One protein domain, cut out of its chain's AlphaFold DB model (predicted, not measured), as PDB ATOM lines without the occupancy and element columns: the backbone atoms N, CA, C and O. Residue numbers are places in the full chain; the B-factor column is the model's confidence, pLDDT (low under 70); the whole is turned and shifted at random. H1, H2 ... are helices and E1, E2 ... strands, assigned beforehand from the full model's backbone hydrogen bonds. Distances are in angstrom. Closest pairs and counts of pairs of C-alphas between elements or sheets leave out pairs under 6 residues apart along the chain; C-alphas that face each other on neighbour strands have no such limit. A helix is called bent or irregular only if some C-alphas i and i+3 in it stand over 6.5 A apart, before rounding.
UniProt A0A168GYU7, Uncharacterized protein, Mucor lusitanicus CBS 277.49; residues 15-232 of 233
ATOM      1  N   ARG A  15      75.745  36.095 -11.154       92.06
ATOM      2  CA  ARG A  15      75.790  34.634 -10.993       92.06
ATOM      3  C   ARG A  15      77.187  34.122 -10.637       92.06
ATOM      4  O   ARG A  15      77.321  33.350  -9.697       92.06
ATOM      5  N   LYS A  16      78.228  34.587 -11.337       90.12
ATOM      6  CA  LYS A  16      79.618  34.220 -11.015       90.12
ATOM      7  C   LYS A  16      80.045  34.760  -9.652       90.12
ATOM      8  O   LYS A  16      80.769  34.076  -8.936       90.12
ATOM      9  N   LEU A  17      79.613  35.972  -9.296       93.31
ATOM     10  CA  LEU A  17      79.894  36.548  -7.979       93.31
ATOM     11  C   LEU A  17      79.236  35.726  -6.863       93.31
ATOM     12  O   LEU A  17      79.906  35.378  -5.899       93.31
ATOM     13  N   PHE A  18      77.969  35.354  -7.029       94.06
ATOM     14  CA  PHE A  18      77.234  34.499  -6.102       94.06
ATOM     15  C   PHE A  18      77.927  33.146  -5.914       94.06
ATOM     16  O   PHE A  18      78.229  32.771  -4.784       94.06
ATOM     17  N   ASP A  19      78.277  32.465  -7.010       90.62
ATOM     18  CA  ASP A  19      79.003  31.192  -6.943       90.62
ATOM     19  C   ASP A  19      80.355  31.349  -6.220       90.62
ATOM     20  O   ASP A  19      80.782  30.456  -5.494       90.62
ATOM     21  N   THR A  20      81.024  32.495  -6.391       90.88
ATOM     22  CA  THR A  20      82.285  32.814  -5.702       90.88
ATOM     23  C   THR A  20      82.082  33.012  -4.199       90.88
ATOM     24  O   THR A  20      82.906  32.562  -3.408       90.88
ATOM     25  N   ILE A  21      80.994  33.676  -3.796       92.06
ATOM     26  CA  ILE A  21      80.654  33.910  -2.387       92.06
ATOM     27  C   ILE A  21      80.342  32.578  -1.687       92.06
ATOM     28  O   ILE A  21      80.888  32.311  -0.617       92.06
ATOM     29  N   GLU A  22      79.510  31.735  -2.301       90.19
ATOM     30  CA  GLU A  22      79.006  30.499  -1.685       90.19
ATOM     31  C   GLU A  22      80.044  29.374  -1.609       90.19
ATOM     32  O   GLU A  22      79.998  28.548  -0.702       90.19
ATOM     33  N   ARG A  23      81.003  29.326  -2.540       84.00
ATOM     34  CA  ARG A  23      82.037  28.275  -2.558       84.00
ATOM     35  C   ARG A  23      83.193  28.528  -1.586       84.00
ATOM     36  O   ARG A  23      84.085  27.690  -1.475       84.00
ATOM     37  N   GLY A  24      83.178  29.655  -0.872       70.88
ATOM     38  CA  GLY A  24      84.164  29.954   0.160       70.88
ATOM     39  C   GLY A  24      85.598  30.076  -0.371       70.88
ATOM     40  O   GLY A  24      85.861  30.185  -1.573       70.88
ATOM     41  N   SER A  25      86.560  30.024   0.553       70.50
ATOM     42  CA  SER A  25      87.991  30.212   0.277       70.50
ATOM     43  C   SER A  25      88.631  29.138  -0.608       70.50
ATOM     44  O   SER A  25      89.791  29.278  -0.980       70.50
ATOM     45  N   GLU A  26      87.908  28.068  -0.948       73.31
ATOM     46  CA  GLU A  26      88.411  26.987  -1.801       73.31
ATOM     47  C   GLU A  26      88.626  27.433  -3.255       73.31
ATOM     48  O   GLU A  26      89.457  26.860  -3.955       73.31
ATOM     49  N   GLN A  27      87.894  28.453  -3.720       72.00
ATOM     50  CA  GLN A  27      87.934  28.894  -5.123       72.00
ATOM     51  C   GLN A  27      88.335  30.357  -5.318       72.00
ATOM     52  O   GLN A  27      88.592  30.774  -6.447       72.00
ATOM     53  N   CYS A  28      88.403  31.147  -4.246       81.50
ATOM     54  CA  CYS A  28      88.725  32.565  -4.331       81.50
ATOM     55  C   CYS A  28      89.494  33.034  -3.094       81.50
ATOM     56  O   CYS A  28      89.141  32.714  -1.958       81.50
ATOM     57  N   SER A  29      90.555  33.815  -3.293       86.44
ATOM     58  CA  SER A  29      91.229  34.452  -2.165       86.44
ATOM     59  C   SER A  29      90.341  35.537  -1.550       86.44
ATOM     60  O   SER A  29      89.484  36.127  -2.213       86.44
ATOM     61  N   THR A  30      90.577  35.833  -0.275       88.75
ATOM     62  CA  THR A  30      89.929  36.935   0.450       88.75
ATOM     63  C   THR A  30      90.104  38.270  -0.271       88.75
ATOM     64  O   THR A  30      89.129  38.989  -0.474       88.75
ATOM     65  N   ASP A  31      91.318  38.563  -0.741       88.75
ATOM     66  CA  ASP A  31      91.641  39.822  -1.422       88.75
ATOM     67  C   ASP A  31      90.902  39.948  -2.757       88.75
ATOM     68  O   ASP A  31      90.381  41.014  -3.108       88.75
ATOM     69  N   ARG A  32      90.808  38.837  -3.501       89.50
ATOM     70  CA  ARG A  32      90.065  38.812  -4.758       89.50
ATOM     71  C   ARG A  32      88.582  39.033  -4.500       89.50
ATOM     72  O   ARG A  32      88.007  39.902  -5.148       89.50
ATOM     73  N   LEU A  33      87.975  38.316  -3.554       91.38
ATOM     74  CA  LEU A  33      86.563  38.513  -3.222       91.38
ATOM     75  C   LEU A  33      86.288  39.948  -2.757       91.38
ATOM     76  O   LEU A  33      85.334  40.565  -3.226       91.38
ATOM     77  N   GLN A  34      87.138  40.510  -1.897       93.19
ATOM     78  CA  GLN A  34      87.002  41.891  -1.437       93.19
ATOM     79  C   GLN A  34      87.040  42.888  -2.603       93.19
ATOM     80  O   GLN A  34      86.226  43.809  -2.644       93.19
ATOM     81  N   THR A  35      87.937  42.683  -3.573       91.75
ATOM     82  CA  THR A  35      88.016  43.510  -4.788       91.75
ATOM     83  C   THR A  35      86.725  43.422  -5.601       91.75
ATOM     84  O   THR A  35      86.156  44.447  -5.968       91.75
ATOM     85  N   LEU A  36      86.213  42.206  -5.824       91.75
ATOM     86  CA  LEU A  36      84.972  41.989  -6.574       91.75
ATOM     87  C   LEU A  36      83.761  42.653  -5.904       91.75
ATOM     88  O   LEU A  36      82.930  43.263  -6.577       91.75
ATOM     89  N   LEU A  37      83.669  42.548  -4.577       94.25
ATOM     90  CA  LEU A  37      82.593  43.161  -3.802       94.25
ATOM     91  C   LEU A  37      82.689  44.685  -3.804       94.25
ATOM     92  O   LEU A  37      81.664  45.349  -3.921       94.25
ATOM     93  N   GLU A  38      83.893  45.251  -3.733       93.00
ATOM     94  CA  GLU A  38      84.092  46.700  -3.803       93.00
ATOM     95  C   GLU A  38      83.687  47.264  -5.174       93.00
ATOM     96  O   GLU A  38      83.046  48.312  -5.247       93.00
ATOM     97  N   GLU A  39      83.982  46.546  -6.260       91.69
ATOM     98  CA  GLU A  39      83.601  46.938  -7.621       91.69
ATOM     99  C   GLU A  39      82.088  46.889  -7.874       91.69
ATOM    100  O   GLU A  39      81.589  47.622  -8.732       91.69
ATOM    101  N   LYS A  40      81.357  46.039  -7.140       92.31
ATOM    102  CA  LYS A  40      79.900  45.860  -7.269       92.31
ATOM    103  C   LYS A  40      79.091  46.411  -6.099       92.31
ATOM    104  O   LYS A  40      77.870  46.250  -6.074       92.31
ATOM    105  N   LYS A  41      79.738  47.087  -5.146       92.62
ATOM    106  CA  LYS A  41      79.104  47.536  -3.899       92.62
ATOM    107  C   LYS A  41      77.894  48.433  -4.138       92.62
ATOM    108  O   LYS A  41      76.897  48.289  -3.444       92.62
ATOM    109  N   GLU A  42      77.970  49.336  -5.117       92.62
ATOM    110  CA  GLU A  42      76.902  50.305  -5.376       92.62
ATOM    111  C   GLU A  42      75.675  49.598  -5.953       92.62
ATOM    112  O   GLU A  42      74.555  49.852  -5.528       92.62
ATOM    113  N   GLN A  43      75.876  48.636  -6.854       94.00
ATOM    114  CA  GLN A  43      74.787  47.837  -7.407       94.00
ATOM    115  C   GLN A  43      74.168  46.915  -6.347       94.00
ATOM    116  O   GLN A  43      72.947  46.843  -6.243       94.00
ATOM    117  N   LEU A  44      74.984  46.271  -5.503       94.88
ATOM    118  CA  LEU A  44      74.489  45.457  -4.384       94.88
ATOM    119  C   LEU A  44      73.697  46.303  -3.370       94.88
ATOM    120  O   LEU A  44      72.645  45.885  -2.885       94.88
ATOM    121  N   LYS A  45      74.155  47.530  -3.099       94.00
ATOM    122  CA  LYS A  45      73.448  48.499  -2.255       94.00
ATOM    123  C   LYS A  45      72.142  48.989  -2.882       94.00
ATOM    124  O   LYS A  45      71.210  49.315  -2.156       94.00
ATOM    125  N   LEU A  46      72.044  49.057  -4.205       94.94
ATOM    126  CA  LEU A  46      70.809  49.448  -4.889       94.94
ATOM    127  C   LEU A  46      69.790  48.305  -4.980       94.94
ATOM    128  O   LEU A  46      68.603  48.577  -5.131       94.94
ATOM    129  N   GLY A  47      70.195  47.038  -4.868       95.25
ATOM    130  CA  GLY A  47      69.268  45.917  -5.037       95.25
ATOM    131  C   GLY A  47      68.706  45.875  -6.463       95.25
ATOM    132  O   GLY A  47      69.438  46.061  -7.436       95.25
ATOM    133  N   LEU A  48      67.395  45.678  -6.611       95.69
ATOM    134  CA  LEU A  48      66.757  45.658  -7.934       95.69
ATOM    135  C   LEU A  48      66.742  47.022  -8.628       95.69
ATOM    136  O   LEU A  48      66.711  47.061  -9.858       95.69
ATOM    137  N   ASP A  49      66.831  48.124  -7.877       95.56
ATOM    138  CA  ASP A  49      66.928  49.471  -8.456       95.56
ATOM    139  C   ASP A  49      68.272  49.686  -9.197       95.56
ATOM    140  O   ASP A  49      68.424  50.662  -9.931       95.56
ATOM    141  N   ALA A  50      69.236  48.756  -9.080       95.62
ATOM    142  CA  ALA A  50      70.445  48.742  -9.909       95.62
ATOM    143  C   ALA A  50      70.139  48.527 -11.403       95.62
ATOM    144  O   ALA A  50      70.949  48.890 -12.257       95.62
ATOM    145  N   PHE A  51      68.988  47.937 -11.732       95.25
ATOM    146  CA  PHE A  51      68.530  47.697 -13.098       95.25
ATOM    147  C   PHE A  51      67.555  48.802 -13.506       95.25
ATOM    148  O   PHE A  51      66.351  48.718 -13.271       95.25
ATOM    149  N   THR A  52      68.103  49.864 -14.084       96.12
ATOM    150  CA  THR A  52      67.384  51.116 -14.342       96.12
ATOM    151  C   THR A  52      66.502  51.044 -15.586       96.12
ATOM    152  O   THR A  52      66.726  50.227 -16.477       96.12
ATOM    153  N   GLU A  53      65.505  51.922 -15.664       95.62
ATOM    154  CA  GLU A  53      64.578  51.996 -16.796       95.62
ATOM    155  C   GLU A  53      65.226  52.581 -18.078       95.62
ATOM    156  O   GLU A  53      66.270  53.253 -18.018       95.62
ATOM    157  N   PRO A  54      64.616  52.353 -19.261       97.06
ATOM    158  CA  PRO A  54      65.014  52.986 -20.518       97.06
ATOM    159  C   PRO A  54      65.067  54.512 -20.410       97.06
ATOM    160  O   PRO A  54      64.233  55.129 -19.746       97.06
ATOM    161  N   SER A  55      66.025  55.145 -21.093       97.44
ATOM    162  CA  SER A  55      66.129  56.608 -21.100       97.44
ATOM    163  C   SER A  55      66.509  57.166 -22.467       97.44
ATOM    164  O   SER A  55      67.299  56.587 -23.212       97.44
ATOM    165  N   SER A  56      65.988  58.352 -22.799       97.06
ATOM    166  CA  SER A  56      66.291  59.028 -24.070       97.06
ATOM    167  C   SER A  56      67.792  59.276 -24.251       97.06
ATOM    168  O   SER A  56      68.322  59.148 -25.357       97.06
ATOM    169  N   GLN A  57      68.501  59.565 -23.157       95.88
ATOM    170  CA  GLN A  57      69.947  59.750 -23.156       95.88
ATOM    171  C   GLN A  57      70.696  58.445 -23.467       95.88
ATOM    172  O   GLN A  57      71.617  58.457 -24.285       95.88
ATOM    173  N   ALA A  58      70.319  57.328 -22.838       96.38
ATOM    174  CA  ALA A  58      70.932  56.024 -23.092       96.38
ATOM    175  C   ALA A  58      70.644  55.542 -24.520       96.38
ATOM    176  O   ALA A  58      71.568  55.163 -25.243       96.38
ATOM    177  N   ARG A  59      69.392  55.674 -24.975       97.38
ATOM    178  CA  ARG A  59      68.977  55.366 -26.350       97.38
ATOM    179  C   ARG A  59      69.763  56.158 -27.394       97.38
ATOM    180  O   ARG A  59      70.239  55.590 -28.374       97.38
ATOM    181  N   SER A  60      69.952  57.461 -27.171       96.38
ATOM    182  CA  SER A  60      70.739  58.320 -28.064       96.38
ATOM    183  C   SER A  60      72.201  57.866 -28.174       96.38
ATOM    184  O   SER A  60      72.755  57.828 -29.276       96.38
ATOM    185  N   LYS A  61      72.817  57.434 -27.063       95.94
ATOM    186  CA  LYS A  61      74.189  56.894 -27.056       95.94
ATOM    187  C   LYS A  61      74.319  55.605 -27.873       95.94
ATOM    188  O   LYS A  61      75.287  55.474 -28.617       95.94
ATOM    189  N   ILE A  62      73.348  54.692 -27.780       96.44
ATOM    190  CA  ILE A  62      73.334  53.462 -28.593       96.44
ATOM    191  C   ILE A  62      73.186  53.778 -30.087       96.44
ATOM    192  O   ILE A  62      73.907  53.217 -30.912       96.44
ATOM    193  N   ASN A  63      72.296  54.705 -30.445       93.62
ATOM    194  CA  ASN A  63      72.061  55.060 -31.845       93.62
ATOM    195  C   ASN A  63      73.281  55.738 -32.490       93.62
ATOM    196  O   ASN A  63      73.696  55.352 -33.583       93.62
ATOM    197  N   SER A  64      73.873  56.719 -31.806       89.56
ATOM    198  CA  SER A  64      74.924  57.584 -32.363       89.56
ATOM    199  C   SER A  64      76.334  56.981 -32.353       89.56
ATOM    200  O   SER A  64      77.127  57.291 -33.240       89.56
ATOM    201  N   GLY A  65      76.671  56.123 -31.385       80.88
ATOM    202  CA  GLY A  65      78.025  55.578 -31.227       80.88
ATOM    203  C   GLY A  65      78.223  54.221 -31.904       80.88
ATOM    204  O   GLY A  65      77.304  53.417 -31.965       80.88
ATOM    205  N   THR A  66      79.427  53.918 -32.392       84.19
ATOM    206  CA  THR A  66      79.842  52.541 -32.761       84.19
ATOM    207  C   THR A  66      80.382  51.757 -31.561       84.19
ATOM    208  O   THR A  66      80.510  50.533 -31.595       84.19
ATOM    209  N   SER A  67      80.676  52.469 -30.474       91.44
ATOM    210  CA  SER A  67      81.057  51.914 -29.187       91.44
ATOM    211  C   SER A  67      80.382  52.674 -28.056       91.44
ATOM    212  O   SER A  67      80.287  53.901 -28.112       91.44
ATOM    213  N   VAL A  68      79.987  51.962 -27.007       92.94
ATOM    214  CA  VAL A  68      79.476  52.547 -25.764       92.94
ATOM    215  C   VAL A  68      80.282  52.047 -24.576       92.94
ATOM    216  O   VAL A  68      80.710  50.897 -24.555       92.94
ATOM    217  N   THR A  69      80.498  52.906 -23.582       90.19
ATOM    218  CA  THR A  69      81.174  52.526 -22.337       90.19
ATOM    219  C   THR A  69      80.148  52.371 -21.223       90.19
ATOM    220  O   THR A  69      79.397  53.305 -20.939       90.19
ATOM    221  N   VAL A  70      80.127  51.196 -20.596       87.12
ATOM    222  CA  VAL A  70      79.200  50.820 -19.520       87.12
ATOM    223  C   VAL A  70      80.011  50.151 -18.419       87.12
ATOM    224  O   VAL A  70      80.794  49.250 -18.702       87.12
ATOM    225  N   ASP A  71      79.904  50.634 -17.181       81.75
ATOM    226  CA  ASP A  71      80.684  50.147 -16.030       81.75
ATOM    227  C   ASP A  71      82.211  50.102 -16.256       81.75
ATOM    228  O   ASP A  71      82.935  49.321 -15.648       81.75
ATOM    229  N   GLY A  72      82.735  50.981 -17.118       82.25
ATOM    230  CA  GLY A  72      84.152  51.013 -17.504       82.25
ATOM    231  C   GLY A  72      84.545  50.002 -18.589       82.25
ATOM    232  O   GLY A  72      85.691  50.018 -19.025       82.25
ATOM    233  N   LYS A  73      83.608  49.180 -19.070       85.12
ATOM    234  CA  LYS A  73      83.785  48.292 -20.222       85.12
ATOM    235  C   LYS A  73      83.342  48.998 -21.499       85.12
ATOM    236  O   LYS A  73      82.229  49.512 -21.572       85.12
ATOM    237  N   THR A  74      84.194  49.004 -22.519       92.31
ATOM    238  CA  THR A  74      83.842  49.522 -23.847       92.31
ATOM    239  C   THR A  74      83.309  48.393 -24.720       92.31
ATOM    240  O   THR A  74      84.011  47.422 -24.992       92.31
ATOM    241  N   ILE A  75      82.071  48.540 -25.180       93.00
ATOM    242  CA  ILE A  75      81.340  47.563 -25.983       93.00
ATOM    243  C   ILE A  75      81.216  48.121 -27.394       93.00
ATOM    244  O   ILE A  75      80.658  49.200 -27.588       93.00
ATOM    245  N   LYS A  76      81.731  47.388 -28.383       94.62
ATOM    246  CA  LYS A  76      81.501  47.679 -29.803       94.62
ATOM    247  C   LYS A  76      80.219  46.987 -30.254       94.62
ATOM    248  O   LYS A  76      80.044  45.804 -29.944       94.62
ATOM    249  N   LEU A  77      79.364  47.740 -30.944       94.75
ATOM    250  CA  LEU A  77      78.069  47.283 -31.443       94.75
ATOM    251  C   LEU A  77      77.932  47.609 -32.927       94.75
ATOM    252  O   LEU A  77      78.013  48.775 -33.330       94.75
ATOM    253  N   GLU A  78      77.678  46.579 -33.723       94.12
ATOM    254  CA  GLU A  78      77.256  46.730 -35.115       94.12
ATOM    255  C   GLU A  78      75.774  47.117 -35.210       94.12
ATOM    256  O   GLU A  78      75.043  47.085 -34.220       94.12
ATOM    257  N   GLN A  79      75.304  47.506 -36.401       94.31
ATOM    258  CA  GLN A  79      73.934  48.010 -36.560       94.31
ATOM    259  C   GLN A  79      72.871  46.982 -36.144       94.31
ATOM    260  O   GLN A  79      71.896  47.351 -35.492       94.31
ATOM    261  N   ASP A  80      73.071  45.708 -36.476       93.69
ATOM    262  CA  ASP A  80      72.133  44.651 -36.096       93.69
ATOM    263  C   ASP A  80      72.132  44.406 -34.575       93.69
ATOM    264  O   ASP A  80      71.084  44.259 -33.949       93.69
ATOM    265  N   GLU A  81      73.300  44.504 -33.932       95.62
ATOM    266  CA  GLU A  81      73.415  44.418 -32.472       95.62
ATOM    267  C   GLU A  81      72.780  45.620 -31.765       95.62
ATOM    268  O   GLU A  81      72.174  45.464 -30.707       95.62
ATOM    269  N   LYS A  82      72.864  46.825 -32.344       97.19
ATOM    270  CA  LYS A  82      72.140  47.998 -31.828       97.19
ATOM    271  C   LYS A  82      70.636  47.769 -31.869       97.19
ATOM    272  O   LYS A  82      69.962  48.023 -30.873       97.19
ATOM    273  N   ASN A  83      70.120  47.271 -32.993       96.56
ATOM    274  CA  ASN A  83      68.702  46.956 -33.136       96.56
ATOM    275  C   ASN A  83      68.272  45.918 -32.089       96.56
ATOM    276  O   ASN A  83      67.256  46.113 -31.421       96.56
ATOM    277  N   LEU A  84      69.079  44.871 -31.880       96.31
ATOM    278  CA  LEU A  84      68.865  43.871 -30.832       96.31
ATOM    279  C   LEU A  84      68.839  44.502 -29.433       96.31
ATOM    280  O   LEU A  84      67.913  44.249 -28.670       96.31
ATOM    281  N   VAL A  85      69.823  45.334 -29.085       97.50
ATOM    282  CA  VAL A  85      69.922  45.982 -27.764       97.50
ATOM    283  C   VAL A  85      68.719  46.881 -27.483       97.50
ATOM    284  O   VAL A  85      68.157  46.835 -26.388       97.50
ATOM    285  N   LEU A  86      68.296  47.677 -28.467       96.88
ATOM    286  CA  LEU A  86      67.109  48.524 -28.345       96.88
ATOM    287  C   LEU A  86      65.846  47.679 -28.196       96.88
ATOM    288  O   LEU A  86      65.011  47.953 -27.333       96.88
ATOM    289  N   ARG A  87      65.741  46.602 -28.981       94.62
ATOM    290  CA  ARG A  87      64.626  45.662 -28.892       94.62
ATOM    291  C   ARG A  87      64.562  44.986 -27.524       94.62
ATOM    292  O   ARG A  87      63.485  44.912 -26.940       94.62
ATOM    293  N   LEU A  88      65.697  44.540 -26.991       94.75
ATOM    294  CA  LEU A  88      65.802  43.985 -25.643       94.75
ATOM    295  C   LEU A  88      65.360  45.008 -24.599       94.75
ATOM    296  O   LEU A  88      64.488  44.703 -23.792       94.75
ATOM    297  N   SER A  89      65.896  46.229 -24.651       95.88
ATOM    298  CA  SER A  89      65.508  47.326 -23.757       95.88
ATOM    299  C   SER A  89      63.990  47.539 -23.730       95.88
ATOM    300  O   SER A  89      63.397  47.621 -22.652       95.88
ATOM    301  N   ASP A  90      63.336  47.523 -24.895       93.00
ATOM    302  CA  ASP A  90      61.882  47.668 -25.004       93.00
ATOM    303  C   ASP A  90      61.103  46.486 -24.401       93.00
ATOM    304  O   ASP A  90      60.044  46.709 -23.799       93.00
ATOM    305  N   ILE A  91      61.616  45.256 -24.542       90.62
ATOM    306  CA  ILE A  91      61.024  44.014 -24.015       90.62
ATOM    307  C   ILE A  91      61.130  43.980 -22.486       90.62
ATOM    308  O   ILE A  91      60.111  43.893 -21.799       90.62
ATOM    309  N   ILE A  92      62.347  44.059 -21.940       91.00
ATOM    310  CA  ILE A  92      62.608  43.870 -20.501       91.00
ATOM    311  C   ILE A  92      62.557  45.164 -19.686       91.00
ATOM    312  O   ILE A  92      62.787  45.117 -18.481       91.00
ATOM    313  N   LYS A  93      62.253  46.305 -20.324       92.69
ATOM    314  CA  LYS A  93      62.228  47.642 -19.702       92.69
ATOM    315  C   LYS A  93      63.518  47.947 -18.937       92.69
ATOM    316  O   LYS A  93      63.490  48.460 -17.826       92.69
ATOM    317  N   LEU A  94      64.648  47.636 -19.567       95.94
ATOM    318  CA  LEU A  94      65.987  47.885 -19.038       95.94
ATOM    319  C   LEU A  94      66.645  49.032 -19.799       95.94
ATOM    320  O   LEU A  94      66.496  49.125 -21.015       95.94
ATOM    321  N   ASN A  95      67.419  49.861 -19.108       97.69
ATOM    322  CA  ASN A  95      68.229  50.909 -19.705       97.69
ATOM    323  C   ASN A  95      69.062  50.391 -20.880       97.69
ATOM    324  O   ASN A  95      69.708  49.348 -20.784       97.69
ATOM    325  N   GLU A  96      69.091  51.136 -21.979       97.81
ATOM    326  CA  GLU A  96      69.703  50.691 -23.228       97.81
ATOM    327  C   GLU A  96      71.207  50.390 -23.085       97.81
ATOM    328  O   GLU A  96      71.718  49.465 -23.717       97.81
ATOM    329  N   LEU A  97      71.925  51.111 -22.216       96.62
ATOM    330  CA  LEU A  97      73.336  50.823 -21.937       96.62
ATOM    331  C   LEU A  97      73.504  49.529 -21.131       96.62
ATOM    332  O   LEU A  97      74.409  48.741 -21.396       96.62
ATOM    333  N   GLN A  98      72.615  49.271 -20.174       96.19
ATOM    334  CA  GLN A  98      72.638  48.024 -19.409       96.19
ATOM    335  C   GLN A  98      72.226  46.833 -20.282       96.19
ATOM    336  O   GLN A  98      72.843  45.776 -20.195       96.19
ATOM    337  N   ALA A  99      71.267  47.013 -21.194       97.12
ATOM    338  CA  ALA A  99      70.919  46.014 -22.200       97.12
ATOM    339  C   ALA A  99      72.109  45.693 -23.126       97.12
ATOM    340  O   ALA A  99      72.337  44.525 -23.438       97.12
ATOM    341  N   ALA A 100      72.920  46.693 -23.497       96.56
ATOM    342  CA  ALA A 100      74.166  46.466 -24.231       96.56
ATOM    343  C   ALA A 100      75.168  45.615 -23.437       96.56
ATOM    344  O   ALA A 100      75.784  44.716 -24.003       96.56
ATOM    345  N   LEU A 101      75.311  45.860 -22.129       94.75
ATOM    346  CA  LEU A 101      76.178  45.060 -21.259       94.75
ATOM    347  C   LEU A 101      75.676  43.617 -21.106       94.75
ATOM    348  O   LEU A 101      76.479  42.683 -21.153       94.75
ATOM    349  N   VAL A 102      74.361  43.424 -20.968       95.44
ATOM    350  CA  VAL A 102      73.728  42.096 -20.945       95.44
ATOM    351  C   VAL A 102      74.026  41.348 -22.243       95.44
ATOM    352  O   VAL A 102      74.509  40.219 -22.188       95.44
ATOM    353  N   TRP A 103      73.802  41.985 -23.398       95.38
ATOM    354  CA  TRP A 103      74.110  41.397 -24.702       95.38
ATOM    355  C   TRP A 103      75.589  41.034 -24.824       95.38
ATOM    356  O   TRP A 103      75.927  39.904 -25.171       95.38
ATOM    357  N   ASP A 104      76.477  41.968 -24.491       94.12
ATOM    358  CA  ASP A 104      77.915  41.765 -24.601       94.12
ATOM    359  C   ASP A 104      78.415  40.617 -23.713       94.12
ATOM    360  O   ASP A 104      79.282  39.842 -24.114       94.12
ATOM    361  N   THR A 105      77.837  40.470 -22.523       92.56
ATOM    362  CA  THR A 105      78.168  39.368 -21.615       92.56
ATOM    363  C   THR A 105      77.591  38.045 -22.119       92.56
ATOM    364  O   THR A 105      78.285  37.027 -22.112       92.56
ATOM    365  N   PHE A 106      76.351  38.051 -22.617       93.38
ATOM    366  CA  PHE A 106      75.703  36.868 -23.178       93.38
ATOM    367  C   PHE A 106      76.443  36.342 -24.415       93.38
ATOM    368  O   PHE A 106      76.762  35.155 -24.465       93.38
ATOM    369  N   ARG A 107      76.805  37.211 -25.371       91.12
ATOM    370  CA  ARG A 107      77.513  36.807 -26.601       91.12
ATOM    371  C   ARG A 107      78.914  36.245 -26.342       91.12
ATOM    372  O   ARG A 107      79.454  35.512 -27.163       91.12
ATOM    373  N   GLN A 108      79.526  36.592 -25.210       88.56
ATOM    374  CA  GLN A 108      80.825  36.050 -24.798       88.56
ATOM    375  C   GLN A 108      80.696  34.715 -24.048       88.56
ATOM    376  O   GLN A 108      81.694  34.001 -23.908       88.56
ATOM    377  N   SER A 109      79.491  34.368 -23.584       85.69
ATOM    378  CA  SER A 109      79.221  33.126 -22.864       85.69
ATOM    379  C   SER A 109      79.268  31.903 -23.782       85.69
ATOM    380  O   SER A 109      78.956  31.978 -24.973       85.69
ATOM    381  N   ASP A 110      79.617  30.751 -23.211       74.94
ATOM    382  CA  ASP A 110      79.681  29.495 -23.965       74.94
ATOM    383  C   ASP A 110      78.309  29.067 -24.500       74.94
ATOM    384  O   ASP A 110      78.247  28.474 -25.572       74.94
ATOM    385  N   LYS A 111      77.217  29.466 -23.824       73.81
ATOM    386  CA  LYS A 111      75.831  29.235 -24.270       73.81
ATOM    387  C   LYS A 111      75.565  29.838 -25.654       73.81
ATOM    388  O   LYS A 111      74.978  29.194 -26.508       73.81
ATOM    389  N   TYR A 112      76.022  31.066 -25.902       77.94
ATOM    390  CA  TYR A 112      75.836  31.678 -27.219       77.94
ATOM    391  C   TYR A 112      76.728  31.029 -28.278       77.94
ATOM    392  O   TYR A 112      76.295  30.831 -29.407       77.94
ATOM    393  N   LYS A 113      77.971  30.678 -27.925       75.31
ATOM    394  CA  LYS A 113      78.908  30.035 -28.858       75.31
ATOM    395  C   LYS A 113      78.420  28.658 -29.312       75.31
ATOM    396  O   LYS A 113      78.601  28.335 -30.483       75.31
ATOM    397  N   SER A 114      77.802  27.878 -28.419       64.44
ATOM    398  CA  SER A 114      77.173  26.605 -28.785       64.44
ATOM    399  C   SER A 114      75.986  26.821 -29.718       64.44
ATOM    400  O   SER A 114      75.954  26.220 -30.789       64.44
ATOM    401  N   ASP A 115      75.084  27.749 -29.380       66.31
ATOM    402  CA  ASP A 115      73.871  28.019 -30.165       66.31
ATOM    403  C   ASP A 115      74.206  28.547 -31.575       66.31
ATOM    404  O   ASP A 115      73.581  28.164 -32.563       66.31
ATOM    405  N   LYS A 116      75.248  29.383 -31.702       65.38
ATOM    406  CA  LYS A 116      75.670  29.955 -32.991       65.38
ATOM    407  C   LYS A 116      76.298  28.940 -33.945       65.38
ATOM    408  O   LYS A 116      76.262  29.151 -35.152       65.38
ATOM    409  N   SER A 117      76.893  27.865 -33.424       54.88
ATOM    410  CA  SER A 117      77.531  26.838 -34.260       54.88
ATOM    411  C   SER A 117      76.526  26.003 -35.065       54.88
ATOM    412  O   SER A 117      76.910  25.375 -36.048       54.88
ATOM    413  N   GLU A 118      75.242  26.058 -34.697       52.38
ATOM    414  CA  GLU A 118      74.156  25.320 -35.349       52.38
ATOM    415  C   GLU A 118      73.270  26.199 -36.255       52.38
ATOM    416  O   GLU A 118      72.429  25.672 -36.985       52.38
ATOM    417  N   GLN A 119      73.451  27.527 -36.258       54.25
ATOM    418  CA  GLN A 119      72.564  28.460 -36.960       54.25
ATOM    419  C   GLN A 119      73.315  29.461 -37.843       54.25
ATOM    420  O   GLN A 119      73.672  30.562 -37.429       54.25
ATOM    421  N   ASP A 120      73.416  29.118 -39.127       54.75
ATOM    422  CA  ASP A 120      73.714  30.046 -40.226       54.75
ATOM    423  C   ASP A 120      72.424  30.800 -40.631       54.75
ATOM    424  O   ASP A 120      71.935  30.739 -41.763       54.75
ATOM    425  N   SER A 121      71.770  31.435 -39.652       60.28
ATOM    426  CA  SER A 121      70.481  32.094 -39.871       60.28
ATOM    427  C   SER A 121      70.688  33.481 -40.495       60.28
ATOM    428  O   SER A 121      71.451  34.302 -39.992       60.28
ATOM    429  N   LYS A 122      69.989  33.757 -41.605       79.81
ATOM    430  CA  LYS A 122      69.924  35.092 -42.237       79.81
ATOM    431  C   LYS A 122      68.999  36.065 -41.490       79.81
ATOM    432  O   LYS A 122      68.772  37.172 -41.975       79.81
ATOM    433  N   THR A 123      68.407  35.637 -40.379       87.19
ATOM    434  CA  THR A 123      67.436  36.421 -39.618       87.19
ATOM    435  C   THR A 123      68.164  37.533 -38.859       87.19
ATOM    436  O   THR A 123      69.160  37.235 -38.196       87.19
ATOM    437  N   PRO A 124      67.699  38.795 -38.920       91.62
ATOM    438  CA  PRO A 124      68.250  39.867 -38.094       91.62
ATOM    439  C   PRO A 124      68.202  39.499 -36.608       91.62
ATOM    440  O   PRO A 124      67.187  38.980 -36.135       91.62
ATOM    441  N   LEU A 125      69.252  39.810 -35.845       92.62
ATOM    442  CA  LEU A 125      69.333  39.444 -34.424       92.62
ATOM    443  C   LEU A 125      68.134  39.967 -33.615       92.62
ATOM    444  O   LEU A 125      67.652  39.295 -32.707       92.62
ATOM    445  N   SER A 126      67.616  41.154 -33.954       92.50
ATOM    446  CA  SER A 126      66.446  41.748 -33.289       92.50
ATOM    447  C   SER A 126      65.120  41.026 -33.555       92.50
ATOM    448  O   SER A 126      64.131  41.309 -32.877       92.50
ATOM    449  N   GLU A 127      65.079  40.144 -34.551       91.19
ATOM    450  CA  GLU A 127      63.897  39.373 -34.951       91.19
ATOM    451  C   GLU A 127      64.000  37.897 -34.548       91.19
ATOM    452  O   GLU A 127      62.993  37.187 -34.547       91.19
ATOM    453  N   ASP A 128      65.186  37.437 -34.142       90.69
ATOM    454  CA  ASP A 128      65.391  36.089 -33.629       90.69
ATOM    455  C   ASP A 128      64.740  35.923 -32.244       90.69
ATOM    456  O   ASP A 128      65.267  36.309 -31.194       90.69
ATOM    457  N   VAL A 129      63.548  35.324 -32.256       88.00
ATOM    458  CA  VAL A 129      62.735  35.041 -31.067       88.00
ATOM    459  C   VAL A 129      63.500  34.187 -30.060       88.00
ATOM    460  O   VAL A 129      63.443  34.464 -28.860       88.00
ATOM    461  N   GLN A 130      64.208  33.156 -30.520       87.69
ATOM    462  CA  GLN A 130      64.874  32.209 -29.629       87.69
ATOM    463  C   GLN A 130      66.075  32.864 -28.950       87.69
ATOM    464  O   GLN A 130      66.250  32.722 -27.734       87.69
ATOM    465  N   LEU A 131      66.848  33.641 -29.710       90.69
ATOM    466  CA  LEU A 131      67.936  34.447 -29.174       90.69
ATOM    467  C   LEU A 131      67.428  35.419 -28.104       90.69
ATOM    468  O   LEU A 131      67.973  35.464 -26.999       90.69
ATOM    469  N   LEU A 132      66.352  36.156 -28.395       91.50
ATOM    470  CA  LEU A 132      65.752  37.085 -27.441       91.50
ATOM    471  C   LEU A 132      65.307  36.370 -26.156       91.50
ATOM    472  O   LEU A 132      65.617  36.853 -25.069       91.50
ATOM    473  N   ILE A 133      64.659  35.199 -26.241       90.19
ATOM    474  CA  ILE A 133      64.286  34.400 -25.054       90.19
ATOM    475  C   ILE A 133      65.522  34.032 -24.235       90.19
ATOM    476  O   ILE A 133      65.508  34.162 -23.007       90.19
ATOM    477  N   ASN A 134      66.589  33.577 -24.891       91.94
ATOM    478  CA  ASN A 134      67.809  33.153 -24.210       91.94
ATOM    479  C   ASN A 134      68.477  34.326 -23.478       91.94
ATOM    480  O   ASN A 134      68.867  34.176 -22.316       91.94
ATOM    481  N   ILE A 135      68.524  35.507 -24.101       94.19
ATOM    482  CA  ILE A 135      69.070  36.719 -23.482       94.19
ATOM    483  C   ILE A 135      68.192  37.187 -22.315       94.19
ATOM    484  O   ILE A 135      68.714  37.536 -21.257       94.19
ATOM    485  N   VAL A 136      66.862  37.155 -22.457       93.38
ATOM    486  CA  VAL A 136      65.951  37.525 -21.363       93.38
ATOM    487  C   VAL A 136      66.120  36.595 -20.164       93.38
ATOM    488  O   VAL A 136      66.213  37.064 -19.032       93.38
ATOM    489  N   ARG A 137      66.203  35.279 -20.392       92.44
ATOM    490  CA  ARG A 137      66.454  34.308 -19.317       92.44
ATOM    491  C   ARG A 137      67.789  34.567 -18.632       92.44
ATOM    492  O   ARG A 137      67.847  34.547 -17.409       92.44
ATOM    493  N   PHE A 138      68.832  34.838 -19.411       94.12
ATOM    494  CA  PHE A 138      70.148  35.189 -18.885       94.12
ATOM    495  C   PHE A 138      70.096  36.447 -18.002       94.12
ATOM    496  O   PHE A 138      70.628  36.444 -16.896       94.12
ATOM    497  N   TYR A 139      69.393  37.491 -18.443       95.50
ATOM    498  CA  TYR A 139      69.177  38.708 -17.659       95.50
ATOM    499  C   TYR A 139      68.421  38.442 -16.347       95.50
ATOM    500  O   TYR A 139      68.819  38.922 -15.289       95.50
ATOM    501  N   PHE A 140      67.352  37.649 -16.399       95.38
ATOM    502  CA  PHE A 140      66.561  37.271 -15.226       95.38
ATOM    503  C   PHE A 140      67.347  36.430 -14.213       95.38
ATOM    504  O   PHE A 140      67.228  36.650 -13.006       95.38
ATOM    505  N   GLU A 141      68.191  35.511 -14.687       94.75
ATOM    506  CA  GLU A 141      69.131  34.773 -13.834       94.75
ATOM    507  C   GLU A 141      70.105  35.727 -13.128       94.75
ATOM    508  O   GLU A 141      70.389  35.545 -11.945       94.75
ATOM    509  N   ASP A 142      70.582  36.763 -13.821       94.44
ATOM    510  CA  ASP A 142      71.545  37.714 -13.265       94.44
ATOM    511  C   ASP A 142      70.921  38.667 -12.231       94.44
ATOM    512  O   ASP A 142      71.521  38.935 -11.189       94.44
ATOM    513  N   ARG A 143      69.678  39.116 -12.462       96.38
ATOM    514  CA  ARG A 143      68.893  39.881 -11.472       96.38
ATOM    515  C   ARG A 143      68.698  39.108 -10.178       96.38
ATOM    516  O   ARG A 143      68.917  39.647  -9.096       96.38
ATOM    517  N   LEU A 144      68.304  37.841 -10.294       96.56
ATOM    518  CA  LEU A 144      68.101  36.981  -9.134       96.56
ATOM    519  C   LEU A 144      69.422  36.748  -8.394       96.56
ATOM    520  O   LEU A 144      69.472  36.859  -7.172       96.56
ATOM    521  N   ALA A 145      70.506  36.498  -9.129       96.12
ATOM    522  CA  ALA A 145      71.819  36.291  -8.538       96.12
ATOM    523  C   ALA A 145      72.327  37.512  -7.754       96.12
ATOM    524  O   ALA A 145      73.020  37.336  -6.754       96.12
ATOM    525  N   LEU A 146      71.962  38.739  -8.148       96.56
ATOM    526  CA  LEU A 146      72.258  39.940  -7.359       96.56
ATOM    527  C   LEU A 146      71.618  39.864  -5.963       96.56
ATOM    528  O   LEU A 146      72.299  40.095  -4.964       96.56
ATOM    529  N   LEU A 147      70.337  39.493  -5.877       96.12
ATOM    530  CA  LEU A 147      69.634  39.333  -4.597       96.12
ATOM    531  C   LEU A 147      70.208  38.181  -3.766       96.12
ATOM    532  O   LEU A 147      70.367  38.293  -2.550       96.12
ATOM    533  N   GLN A 148      70.593  37.095  -4.433       95.69
ATOM    534  CA  GLN A 148      71.247  35.963  -3.786       95.69
ATOM    535  C   GLN A 148      72.631  36.338  -3.235       95.69
ATOM    536  O   GLN A 148      72.980  35.898  -2.142       95.69
ATOM    537  N   CYS A 149      73.398  37.201  -3.919       95.81
ATOM    538  CA  CYS A 149      74.641  37.756  -3.372       95.81
ATOM    539  C   CYS A 149      74.373  38.506  -2.061       95.81
ATOM    540  O   CYS A 149      75.079  38.285  -1.080       95.81
ATOM    541  N   ILE A 150      73.345  39.363  -2.026       94.75
ATOM    542  CA  ILE A 150      72.973  40.134  -0.828       94.75
ATOM    543  C   ILE A 150      72.603  39.192   0.325       94.75
ATOM    544  O   ILE A 150      73.145  39.328   1.424       94.75
ATOM    545  N   SER A 151      71.736  38.209   0.068       93.56
ATOM    546  CA  SER A 151      71.319  37.218   1.071       93.56
ATOM    547  C   SER A 151      72.503  36.412   1.609       93.56
ATOM    548  O   SER A 151      72.644  36.245   2.820       93.56
ATOM    549  N   SER A 152      73.408  35.985   0.727       94.19
ATOM    550  CA  SER A 152      74.606  35.219   1.092       94.19
ATOM    551  C   SER A 152      75.565  36.032   1.949       94.19
ATOM    552  O   SER A 152      76.023  35.555   2.982       94.19
ATOM    553  N   LEU A 153      75.828  37.284   1.566       94.06
ATOM    554  CA  LEU A 153      76.671  38.188   2.347       94.06
ATOM    555  C   LEU A 153      76.081  38.423   3.740       94.06
ATOM    556  O   LEU A 153      76.815  38.364   4.719       94.06
ATOM    557  N   LYS A 154      74.763  38.618   3.845       91.62
ATOM    558  CA  LYS A 154      74.087  38.769   5.138       91.62
ATOM    559  C   LYS A 154      74.185  37.499   5.990       91.62
ATOM    560  O   LYS A 154      74.483  37.577   7.175       91.62
ATOM    561  N   ARG A 155      73.965  36.324   5.392       92.38
ATOM    562  CA  ARG A 155      74.099  35.025   6.069       92.38
ATOM    563  C   ARG A 155      75.520  34.821   6.597       92.38
ATOM    564  O   ARG A 155      75.706  34.534   7.773       92.38
ATOM    565  N   ILE A 156      76.516  35.025   5.737       93.19
ATOM    566  CA  ILE A 156      77.940  34.882   6.063       93.19
ATOM    567  C   ILE A 156      78.374  35.893   7.127       93.19
ATOM    568  O   ILE A 156      79.193  35.563   7.977       93.19
ATOM    569  N   SER A 157      77.835  37.114   7.114       92.50
ATOM    570  CA  SER A 157      78.202  38.136   8.095       92.50
ATOM    571  C   SER A 157      77.769  37.787   9.525       92.50
ATOM    572  O   SER A 157      78.311  38.351  10.468       92.50
ATOM    573  N   MET A 158      76.814  36.866   9.699       90.31
ATOM    574  CA  MET A 158      76.354  36.391  11.013       90.31
ATOM    575  C   MET A 158      77.035  35.091  11.464       90.31
ATOM    576  O   MET A 158      76.819  34.655  12.592       90.31
ATOM    577  N   ASP A 159      77.837  34.461  10.604       91.94
ATOM    578  CA  ASP A 159      78.590  33.252  10.933       91.94
ATOM    579  C   ASP A 159      80.073  33.586  11.110       91.94
ATOM    580  O   ASP A 159      80.850  33.563  10.156       91.94
ATOM    581  N   ASP A 160      80.487  33.849  12.352       91.31
ATOM    582  CA  ASP A 160      81.878  34.173  12.703       91.31
ATOM    583  C   ASP A 160      82.885  33.067  12.336       91.31
ATOM    584  O   ASP A 160      84.093  33.309  12.304       91.31
ATOM    585  N   ARG A 161      82.417  31.840  12.068       91.88
ATOM    586  CA  ARG A 161      83.275  30.720  11.654       91.88
ATOM    587  C   ARG A 161      83.512  30.705  10.148       91.88
ATOM    588  O   ARG A 161      84.401  29.988   9.688       91.88
ATOM    589  N   HIS A 162      82.739  31.468   9.379       91.56
ATOM    590  CA  HIS A 162      82.864  31.497   7.934       91.56
ATOM    591  C   HIS A 162      84.148  32.240   7.509       91.56
ATOM    592  O   HIS A 162      84.385  33.363   7.964       91.56
ATOM    593  N   PRO A 163      84.955  31.709   6.566       90.81
ATOM    594  CA  PRO A 163      86.213  32.339   6.133       90.81
ATOM    595  C   PRO A 163      86.072  33.777   5.610       90.81
ATOM    596  O   PRO A 163      87.022  34.555   5.632       90.81
ATOM    597  N   TYR A 164      84.881  34.133   5.128       93.19
ATOM    598  CA  TYR A 164      84.562  35.459   4.590       93.19
ATOM    599  C   TYR A 164      83.740  36.347   5.533       93.19
ATOM    600  O   TYR A 164      83.297  37.412   5.103       93.19
ATOM    601  N   ALA A 165      83.538  35.956   6.796       93.44
ATOM    602  CA  ALA A 165      82.700  36.693   7.746       93.44
ATOM    603  C   ALA A 165      83.098  38.174   7.865       93.44
ATOM    604  O   ALA A 165      82.246  39.060   7.795       93.44
ATOM    605  N   SER A 166      84.399  38.467   7.966       94.12
ATOM    606  CA  SER A 166      84.916  39.839   8.069       94.12
ATOM    607  C   SER A 166      84.649  40.671   6.807       94.12
ATOM    608  O   SER A 166      84.208  41.816   6.900       94.12
ATOM    609  N   ILE A 167      84.858  40.090   5.622       94.81
ATOM    610  CA  ILE A 167      84.626  40.741   4.324       94.81
ATOM    611  C   ILE A 167      83.134  41.006   4.109       94.81
ATOM    612  O   ILE A 167      82.751  42.085   3.646       94.81
ATOM    613  N   ALA A 168      82.290  40.035   4.454       94.25
ATOM    614  CA  ALA A 168      80.848  40.161   4.339       94.25
ATOM    615  C   ALA A 168      80.319  41.249   5.282       94.25
ATOM    616  O   ALA A 168      79.631  42.160   4.823       94.25
ATOM    617  N   ASN A 169      80.738  41.239   6.554       93.25
ATOM    618  CA  ASN A 169      80.415  42.294   7.521       93.25
ATOM    619  C   ASN A 169      80.843  43.680   7.027       93.25
ATOM    620  O   ASN A 169      80.047  44.622   7.049       93.25
ATOM    621  N   ALA A 170      82.075  43.811   6.529       93.75
ATOM    622  CA  ALA A 170      82.587  45.071   5.995       93.75
ATOM    623  C   ALA A 170      81.800  45.555   4.765       93.75
ATOM    624  O   ALA A 170      81.602  46.758   4.597       93.75
ATOM    625  N   THR A 171      81.339  44.638   3.912       93.94
ATOM    626  CA  THR A 171      80.516  44.961   2.738       93.94
ATOM    627  C   THR A 171      79.109  45.402   3.143       93.94
ATOM    628  O   THR A 171      78.693  46.493   2.764       93.94
ATOM    629  N   ILE A 172      78.406  44.614   3.967       91.00
ATOM    630  CA  ILE A 172      77.044  44.927   4.437       91.00
ATOM    631  C   ILE A 172      77.020  46.237   5.235       91.00
ATOM    632  O   ILE A 172      76.127  47.062   5.044       91.00
ATOM    633  N   SER A 173      78.047  46.501   6.049       90.12
ATOM    634  CA  SER A 173      78.168  47.753   6.814       90.12
ATOM    635  C   SER A 173      78.136  49.009   5.933       90.12
ATOM    636  O   SER A 173      77.674  50.056   6.377       90.12
ATOM    637  N   LYS A 174      78.573  48.917   4.667       90.44
ATOM    638  CA  LYS A 174      78.543  50.031   3.699       90.44
ATOM    639  C   LYS A 174      77.152  50.276   3.096       90.44
ATOM    640  O   LYS A 174      76.923  51.325   2.481       90.44
ATOM    641  N   PHE A 175      76.227  49.322   3.227       87.50
ATOM    642  CA  PHE A 175      74.859  49.468   2.723       87.50
ATOM    643  C   PHE A 175      74.029  50.374   3.629       87.50
ATOM    644  O   PHE A 175      73.224  51.163   3.134       87.50
ATOM    645  N   HIS A 176      74.269  50.310   4.939       79.44
ATOM    646  CA  HIS A 176      73.577  51.132   5.923       79.44
ATOM    647  C   HIS A 176      73.946  52.613   5.786       79.44
ATOM    648  O   HIS A 176      75.084  52.978   5.476       79.44
ATOM    649  N   ALA A 177      72.970  53.486   6.034       75.50
ATOM    650  CA  ALA A 177      73.261  54.896   6.230       75.50
ATOM    651  C   ALA A 177      73.928  55.068   7.609       75.50
ATOM    652  O   ALA A 177      73.522  54.383   8.550       75.50
ATOM    653  N   PRO A 178      74.889  55.998   7.780       70.19
ATOM    654  CA  PRO A 178      75.624  56.167   9.041       70.19
ATOM    655  C   PRO A 178      74.745  56.343  10.290       70.19
ATOM    656  O   PRO A 178      75.180  56.014  11.387       70.19
ATOM    657  N   ASN A 179      73.512  56.834  10.118       75.12
ATOM    658  CA  ASN A 179      72.576  57.143  11.201       75.12
ATOM    659  C   ASN A 179      71.251  56.362  11.117       75.12
ATOM    660  O   ASN A 179      70.339  56.644  11.890       75.12
ATOM    661  N   ASP A 180      71.112  55.424  10.174       79.38
ATOM    662  CA  ASP A 180      69.886  54.637  10.008       79.38
ATOM    663  C   ASP A 180      70.213  53.231   9.494       79.38
ATOM    664  O   ASP A 180      70.437  52.992   8.301       79.38
ATOM    665  N   SER A 181      70.229  52.280  10.428       74.06
ATOM    666  CA  SER A 181      70.433  50.862  10.137       74.06
ATOM    667  C   SER A 181      69.255  50.239   9.382       74.06
ATOM    668  O   SER A 181      69.434  49.217   8.716       74.06
ATOM    669  N   THR A 182      68.071  50.860   9.420       83.81
ATOM    670  CA  THR A 182      66.842  50.359   8.792       83.81
ATOM    671  C   THR A 182      66.625  50.880   7.375       83.81
ATOM    672  O   THR A 182      65.913  50.230   6.612       83.81
ATOM    673  N   ALA A 183      67.277  51.979   6.979       86.00
ATOM    674  CA  ALA A 183      67.117  52.607   5.662       86.00
ATOM    675  C   ALA A 183      67.276  51.618   4.494       86.00
ATOM    676  O   ALA A 183      66.474  51.605   3.561       86.00
ATOM    677  N   TYR A 184      68.284  50.743   4.563       87.56
ATOM    678  CA  TYR A 184      68.512  49.737   3.525       87.56
ATOM    679  C   TYR A 184      67.395  48.680   3.477       87.56
ATOM    680  O   TYR A 184      66.922  48.321   2.401       87.56
ATOM    681  N   LEU A 185      66.904  48.232   4.638       86.81
ATOM    682  CA  LEU A 185      65.770  47.305   4.711       86.81
ATOM    683  C   LEU A 185      64.489  47.953   4.170       86.81
ATOM    684  O   LEU A 185      63.752  47.320   3.421       86.81
ATOM    685  N   GLN A 186      64.244  49.227   4.489       90.44
ATOM    686  CA  GLN A 186      63.112  49.981   3.945       90.44
ATOM    687  C   GLN A 186      63.199  50.115   2.419       90.44
ATOM    688  O   GLN A 186      62.184  49.974   1.734       90.44
ATOM    689  N   GLN A 187      64.401  50.332   1.871       91.94
ATOM    690  CA  GLN A 187      64.628  50.375   0.426       91.94
ATOM    691  C   GLN A 187      64.267  49.039  -0.235       91.94
ATOM    692  O   GLN A 187      63.461  49.015  -1.166       91.94
ATOM    693  N   LEU A 188      64.803  47.926   0.266       91.94
ATOM    694  CA  LEU A 188      64.477  46.600  -0.259       91.94
ATOM    695  C   LEU A 188      62.971  46.300  -0.117       91.94
ATOM    696  O   LEU A 188      62.361  45.736  -1.023       91.94
ATOM    697  N   PHE A 189      62.331  46.709   0.987       92.88
ATOM    698  CA  PHE A 189      60.896  46.474   1.201       92.88
ATOM    699  C   PHE A 189      60.028  47.298   0.243       92.88
ATOM    700  O   PHE A 189      58.986  46.836  -0.231       92.88
ATOM    701  N   SER A 190      60.478  48.507  -0.096       94.88
ATOM    702  CA  SER A 190      59.882  49.315  -1.159       94.88
ATOM    703  C   SER A 190      59.977  48.604  -2.512       94.88
ATOM    704  O   SER A 190      58.991  48.569  -3.245       94.88
ATOM    705  N   GLN A 191      61.104  47.955  -2.822       95.38
ATOM    706  CA  GLN A 191      61.263  47.162  -4.052       95.38
ATOM    707  C   GLN A 191      60.320  45.951  -4.083       95.38
ATOM    708  O   GLN A 191      59.634  45.747  -5.083       95.38
ATOM    709  N   TYR A 192      60.190  45.221  -2.972       96.00
ATOM    710  CA  TYR A 192      59.203  44.141  -2.830       96.00
ATOM    711  C   TYR A 192      57.766  44.655  -3.035       96.00
ATOM    712  O   TYR A 192      56.978  44.097  -3.802       96.00
ATOM    713  N   SER A 193      57.429  45.784  -2.410       95.56
ATOM    714  CA  SER A 193      56.112  46.418  -2.545       95.56
ATOM    715  C   SER A 193      55.827  46.892  -3.976       95.56
ATOM    716  O   SER A 193      54.680  46.859  -4.416       95.56
ATOM    717  N   LYS A 194      56.849  47.340  -4.717       94.25
ATOM    718  CA  LYS A 194      56.725  47.683  -6.142       94.25
ATOM    719  C   LYS A 194      56.486  46.434  -6.991       94.25
ATOM    720  O   LYS A 194      55.593  46.461  -7.835       94.25
ATOM    721  N   LEU A 195      57.233  45.349  -6.764       93.44
ATOM    722  CA  LEU A 195      57.088  44.092  -7.512       93.44
ATOM    723  C   LEU A 195      55.692  43.483  -7.354       93.44
ATOM    724  O   LEU A 195      55.010  43.282  -8.354       93.44
ATOM    725  N   THR A 196      55.213  43.348  -6.118       93.81
ATOM    726  CA  THR A 196      53.873  42.798  -5.822       93.81
ATOM    727  C   THR A 196      52.723  43.604  -6.434       93.81
ATOM    728  O   THR A 196      51.622  43.092  -6.633       93.81
ATOM    729  N   ARG A 197      52.956  44.887  -6.739       93.19
ATOM    730  CA  ARG A 197      51.989  45.793  -7.386       93.19
ATOM    731  C   ARG A 197      52.223  45.954  -8.885       93.19
ATOM    732  O   ARG A 197      51.471  46.675  -9.544       93.19
ATOM    733  N   SER A 198      53.271  45.343  -9.424       89.19
ATOM    734  CA  SER A 198      53.624  45.474 -10.830       89.19
ATOM    735  C   SER A 198      52.624  44.711 -11.688       89.19
ATOM    736  O   SER A 198      52.252  43.577 -11.401       89.19
ATOM    737  N   SER A 199      52.188  45.343 -12.772       85.56
ATOM    738  CA  SER A 199      51.420  44.649 -13.802       85.56
ATOM    739  C   SER A 199      52.372  44.032 -14.815       85.56
ATOM    740  O   SER A 199      53.455  44.561 -15.069       85.56
ATOM    741  N   ILE A 200      51.948  42.919 -15.414       83.44
ATOM    742  CA  ILE A 200      52.685  42.277 -16.500       83.44
ATOM    743  C   ILE A 200      52.903  43.332 -17.596       83.44
ATOM    744  O   ILE A 200      51.914  43.888 -18.092       83.44
ATOM    745  N   PRO A 201      54.159  43.632 -17.986       79.88
ATOM    746  CA  PRO A 201      54.425  44.608 -19.026       79.88
ATOM    747  C   PRO A 201      53.656  44.230 -20.288       79.88
ATOM    748  O   PRO A 201      53.772  43.100 -20.768       79.88
ATOM    749  N   ARG A 202      52.869  45.174 -20.823       71.69
ATOM    750  CA  ARG A 202      52.208  45.003 -22.119       71.69
ATOM    751  C   ARG A 202      53.295  44.869 -23.174       71.69
ATOM    752  O   ARG A 202      53.930  45.855 -23.546       71.69
ATOM    753  N   GLN A 203      53.538  43.642 -23.601       65.12
ATOM    754  CA  GLN A 203      54.449  43.357 -24.690       65.12
ATOM    755  C   GLN A 203      53.674  43.158 -25.983       65.12
ATOM    756  O   GLN A 203      52.506  42.781 -25.978       65.12
ATOM    757  N   LEU A 204      54.369  43.437 -27.083       57.81
ATOM    758  CA  LEU A 204      53.992  42.998 -28.423       57.81
ATOM    759  C   LEU A 204      53.837  41.467 -28.390       57.81
ATOM    760  O   LEU A 204      54.577  40.830 -27.642       57.81
ATOM    761  N   ASP A 205      52.922  40.897 -29.179       60.94
ATOM    762  CA  ASP A 205      52.486  39.478 -29.225       60.94
ATOM    763  C   ASP A 205      53.583  38.428 -29.556       60.94
ATOM    764  O   ASP A 205      53.333  37.375 -30.136       60.94
ATOM    765  N   PHE A 206      54.834  38.715 -29.220       62.66
ATOM    766  CA  PHE A 206      56.051  38.039 -29.637       62.66
ATOM    767  C   PHE A 206      56.330  36.746 -28.860       62.66
ATOM    768  O   PHE A 206      56.920  35.807 -29.386       62.66
ATOM    769  N   PHE A 207      55.886  36.685 -27.606       72.00
ATOM    770  CA  PHE A 207      56.101  35.559 -26.707       72.00
ATOM    771  C   PHE A 207      54.755  35.088 -26.171       72.00
ATOM    772  O   PHE A 207      54.213  35.658 -25.222       72.00
ATOM    773  N   SER A 208      54.226  34.009 -26.743       77.81
ATOM    774  CA  SER A 208      52.947  33.426 -26.314       77.81
ATOM    775  C   SER A 208      52.919  33.059 -24.822       77.81
ATOM    776  O   SER A 208      51.857  33.046 -24.204       77.81
ATOM    777  N   ASN A 209      54.083  32.808 -24.217       83.69
ATOM    778  CA  ASN A 209      54.249  32.465 -22.806       83.69
ATOM    779  C   ASN A 209      54.802  33.609 -21.930       83.69
ATOM    780  O   ASN A 209      55.094  33.363 -20.756       83.69
ATOM    781  N   TRP A 210      54.935  34.840 -22.446       84.81
ATOM    782  CA  TRP A 210      55.504  35.960 -21.684       84.81
ATOM    783  C   TRP A 210      54.852  36.197 -20.323       84.81
ATOM    784  O   TRP A 210      55.594  36.303 -19.343       84.81
ATOM    785  N   PRO A 211      53.507  36.226 -20.204       87.88
ATOM    786  CA  PRO A 211      52.862  36.461 -18.917       87.88
ATOM    787  C   PRO A 211      53.331  35.481 -17.838       87.88
ATOM    788  O   PRO A 211      53.613  35.882 -16.712       87.88
ATOM    789  N   LEU A 212      53.486  34.203 -18.200       88.75
ATOM    790  CA  LEU A 212      53.947  33.162 -17.287       88.75
ATOM    791  C   LEU A 212      55.435  33.307 -16.949       88.75
ATOM    792  O   LEU A 212      55.817  33.119 -15.796       88.75
ATOM    793  N   VAL A 213      56.276  33.612 -17.941       88.12
ATOM    794  CA  VAL A 213      57.721  33.807 -17.742       88.12
ATOM    795  C   VAL A 213      57.975  34.997 -16.816       88.12
ATOM    796  O   VAL A 213      58.727  34.865 -15.851       88.12
ATOM    797  N   TRP A 214      57.301  36.121 -17.063       89.38
ATOM    798  CA  TRP A 214      57.412  37.320 -16.240       89.38
ATOM    799  C   TRP A 214      56.874  37.090 -14.826       89.38
ATOM    800  O   TRP A 214      57.571  37.393 -13.864       89.38
ATOM    801  N   ALA A 215      55.691  36.480 -14.679       91.25
ATOM    802  CA  ALA A 215      55.111  36.216 -13.361       91.25
ATOM    803  C   ALA A 215      56.001  35.293 -12.516       91.25
ATOM    804  O   ALA A 215      56.235  35.559 -11.342       91.25
ATOM    805  N   LYS A 216      56.562  34.234 -13.119       93.44
ATOM    806  CA  LYS A 216      57.523  33.359 -12.430       93.44
ATOM    807  C   LYS A 216      58.773  34.110 -11.993       93.44
ATOM    808  O   LYS A 216      59.297  33.813 -10.926       93.44
ATOM    809  N   GLN A 217      59.271  35.031 -12.814       94.25
ATOM    810  CA  GLN A 217      60.431  35.830 -12.442       94.25
ATOM    811  C   GLN A 217      60.109  36.789 -11.294       94.25
ATOM    812  O   GLN A 217      60.870  36.835 -10.334       94.25
ATOM    813  N   ALA A 218      58.980  37.498 -11.363       94.19
ATOM    814  CA  ALA A 218      58.542  38.402 -10.303       94.19
ATOM    815  C   ALA A 218      58.426  37.666  -8.960       94.19
ATOM    816  O   ALA A 218      59.007  38.111  -7.980       94.19
ATOM    817  N   LEU A 219      57.800  36.483  -8.943       96.00
ATOM    818  CA  LEU A 219      57.686  35.655  -7.736       96.00
ATOM    819  C   LEU A 219      59.047  35.226  -7.168       96.00
ATOM    820  O   LEU A 219      59.234  35.250  -5.958       96.00
ATOM    821  N   LYS A 220      60.012  34.865  -8.023       96.94
ATOM    822  CA  LYS A 220      61.375  34.525  -7.575       96.94
ATOM    823  C   LYS A 220      62.110  35.725  -6.984       96.94
ATOM    824  O   LYS A 220      62.868  35.575  -6.033       96.94
ATOM    825  N   GLU A 221      61.931  36.908  -7.566       96.88
ATOM    826  CA  GLU A 221      62.534  38.139  -7.046       96.88
ATOM    827  C   GLU A 221      61.871  38.580  -5.737       96.88
ATOM    828  O   GLU A 221      62.566  39.004  -4.818       96.88
ATOM    829  N   GLU A 222      60.550  38.429  -5.623       96.12
ATOM    830  CA  GLU A 222      59.809  38.619  -4.375       96.12
ATOM    831  C   GLU A 222      60.324  37.680  -3.278       96.12
ATOM    832  O   GLU A 222      60.664  38.149  -2.194       96.12
ATOM    833  N   GLU A 223      60.457  36.383  -3.569       95.75
ATOM    834  CA  GLU A 223      61.022  35.381  -2.659       95.75
ATOM    835  C   GLU A 223      62.443  35.756  -2.211       95.75
ATOM    836  O   GLU A 223      62.698  35.854  -1.015       95.75
ATOM    837  N   ALA A 224      63.348  36.071  -3.143       94.88
ATOM    838  CA  ALA A 224      64.733  36.419  -2.814       94.88
ATOM    839  C   ALA A 224      64.867  37.740  -2.025       94.88
ATOM    840  O   ALA A 224      65.762  37.891  -1.184       94.88
ATOM    841  N   LEU A 225      63.977  38.714  -2.257       94.44
ATOM    842  CA  LEU A 225      63.889  39.911  -1.415       94.44
ATOM    843  C   LEU A 225      63.429  39.552   0.000       94.44
ATOM    844  O   LEU A 225      64.003  40.049   0.970       94.44
ATOM    845  N   LEU A 226      62.431  38.672   0.129       92.88
ATOM    846  CA  LEU A 226      61.956  38.196   1.427       92.88
ATOM    847  C   LEU A 226      63.040  37.434   2.191       92.88
ATOM    848  O   LEU A 226      63.256  37.712   3.370       92.88
ATOM    849  N   GLU A 227      63.783  36.554   1.522       89.69
ATOM    850  CA  GLU A 227      64.955  35.886   2.095       89.69
ATOM    851  C   GLU A 227      65.983  36.904   2.604       89.69
ATOM    852  O   GLU A 227      66.468  36.785   3.733       89.69
ATOM    853  N   SER A 228      66.247  37.969   1.838       84.25
ATOM    854  CA  SER A 228      67.164  39.040   2.251       84.25
ATOM    855  C   SER A 228      66.710  39.735   3.549       84.25
ATOM    856  O   SER A 228      67.553  40.165   4.347       84.25
ATOM    857  N   PHE A 229      65.399  39.821   3.822       80.31
ATOM    858  CA  PHE A 229      64.878  40.310   5.107       80.31
ATOM    859  C   PHE A 229      65.018  39.273   6.214       80.31
ATOM    860  O   PHE A 229      65.602  39.581   7.251       80.31
ATOM    861  N   PHE A 230      64.491  38.068   5.987       79.81
ATOM    862  CA  PHE A 230      64.230  37.077   7.031       79.81
ATOM    863  C   PHE A 230      65.398  36.155   7.352       79.81
ATOM    864  O   PHE A 230      65.321  35.446   8.351       79.81
ATOM    865  N   SER A 231      66.500  36.210   6.600       65.81
ATOM    866  CA  SER A 231      67.722  35.441   6.897       65.81
ATOM    867  C   SER A 231      68.395  35.804   8.242       65.81
ATOM    868  O   SER A 231      69.550  35.475   8.441       65.81
ATOM    869  N   THR A 232      67.717  36.498   9.160       52.25
ATOM    870  CA  THR A 232      68.166  36.916  10.504       52.25
ATOM    871  C   THR A 232      67.727  35.983  11.640       52.25
ATOM    872  O   THR A 232      67.573  36.446  12.771       52.25
TER     873      THR A 232
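This is residues 15 to 232 of the 233 residues of an uncharacterized protein of Mucor lusitanicus CBS 277.49 (UniProt A0A168GYU7). One long helix, H7, runs through the middle, with the helical hairpin of H9 and H10 along one side, H10 beside H7 and H9 beyond H10. Two groups pack on other parts of H7: toward its first residues H3, H4 and H5 with the small strand hairpin E1 and E2, H5 crossing H7; toward its last residues H1, H2 and H8. The residues 117 to 123 stick out. The printed part has 218 residues with ten named helices and two named strands, in the order H1, H2, H3, E1, E2, H4, H5, H6, H7, H8, H9, H10; the sheet E1 - E2 is antiparallel and the class is mostly helix. The whole is compact, with a radius of gyration of the C-alphas of 18.6 A and spans of 56 by 39 by 32 A.

H1, residues 15 to 22, begins at C-alpha 15 at (75.790, 34.634, -10.993). H2, residues 30 to 50, is 25.0 A long; it has a kink of 52 degrees near residue 39 and is irregular, with C-alphas 45 and 48 9.2 A apart. H3 is residues 56 to 64, E1 residues 67 to 70 and E2 residues 73 to 76. H4, residues 79 to 92, is 20.1 A long, and H5, residues 96 to 108, is 18.5 A. H6 is residues 110 to 116. H7, residues 129 to 157, is 42.2 A long, from C-alpha 129 at (62.735, 35.041, -31.067). H8 is residues 165 to 173, H9, residues 183 to 196, is 20.1 A long, and H10, residues 210 to 230, is 30.0 A and ends at C-alpha 230 at (64.230, 37.077, 7.031).

H7 is the hub, touching six other helices. With residues 141 to 153 alone it touches H1 at a shallow tilt of 23 degrees, the same way, closest at the C-alphas of Arg 15 and Ala 145, 5.0 A. It touches H10 at a shallow tilt of 8 degrees, the same way, closest at the C-alphas of Ser 151 and Ser 228, 4.7 A. H9 and H10 form a helical hairpin, closest at the C-alphas of Tyr 192 and Glu 222, 5.8 A, while H9 and H7 are apart. H2, with residues 44 to 48 alone, touches H7 at a steep tilt of 65 degrees, closest at the C-alphas of Leu 44 and Ile 150, 6.6 A. H8 touches residues 153 to 157 of H7, about perpendicular at 74 degrees, closest at the C-alphas of Ser 157 and Ala 165, 4.7 A. H5, with residues 102 to 106 alone, touches H7 about perpendicular at 84 degrees, closest at the C-alphas of Val 102 and Tyr 139, 6.6 A. H3 touches H4 at a shallow tilt of 20 degrees, opposite ways, closest at the C-alphas of Ile 62 and Lys 82, 6.5 A. E1 and E2 are a hairpin, with N 68 and O 75 2.9 A apart and N 75 and O 68 2.8 A apart, within hydrogen-bond range. The closest C-alphas of E1 and H5 are those of Val 70 and Leu 97, 6.3 A apart. H6 and H7 are near each other. In H1, H3, H4, H5, H6, H8, H9 and H10 every O i to N i+4 pair is within hydrogen-bond range; in H2 12 of 17 are, in H7 24 of 25.

The C-alphas farthest apart, those of Asp 120 and Asn 179, are 58.1 A apart. The printed part has no cut. The links H6 to H7 and H9 to H10 are long. The mean pLDDT of the printed part is 88.8; residues 114 to 121, 203 to 206 and 231 to 232 are under 70.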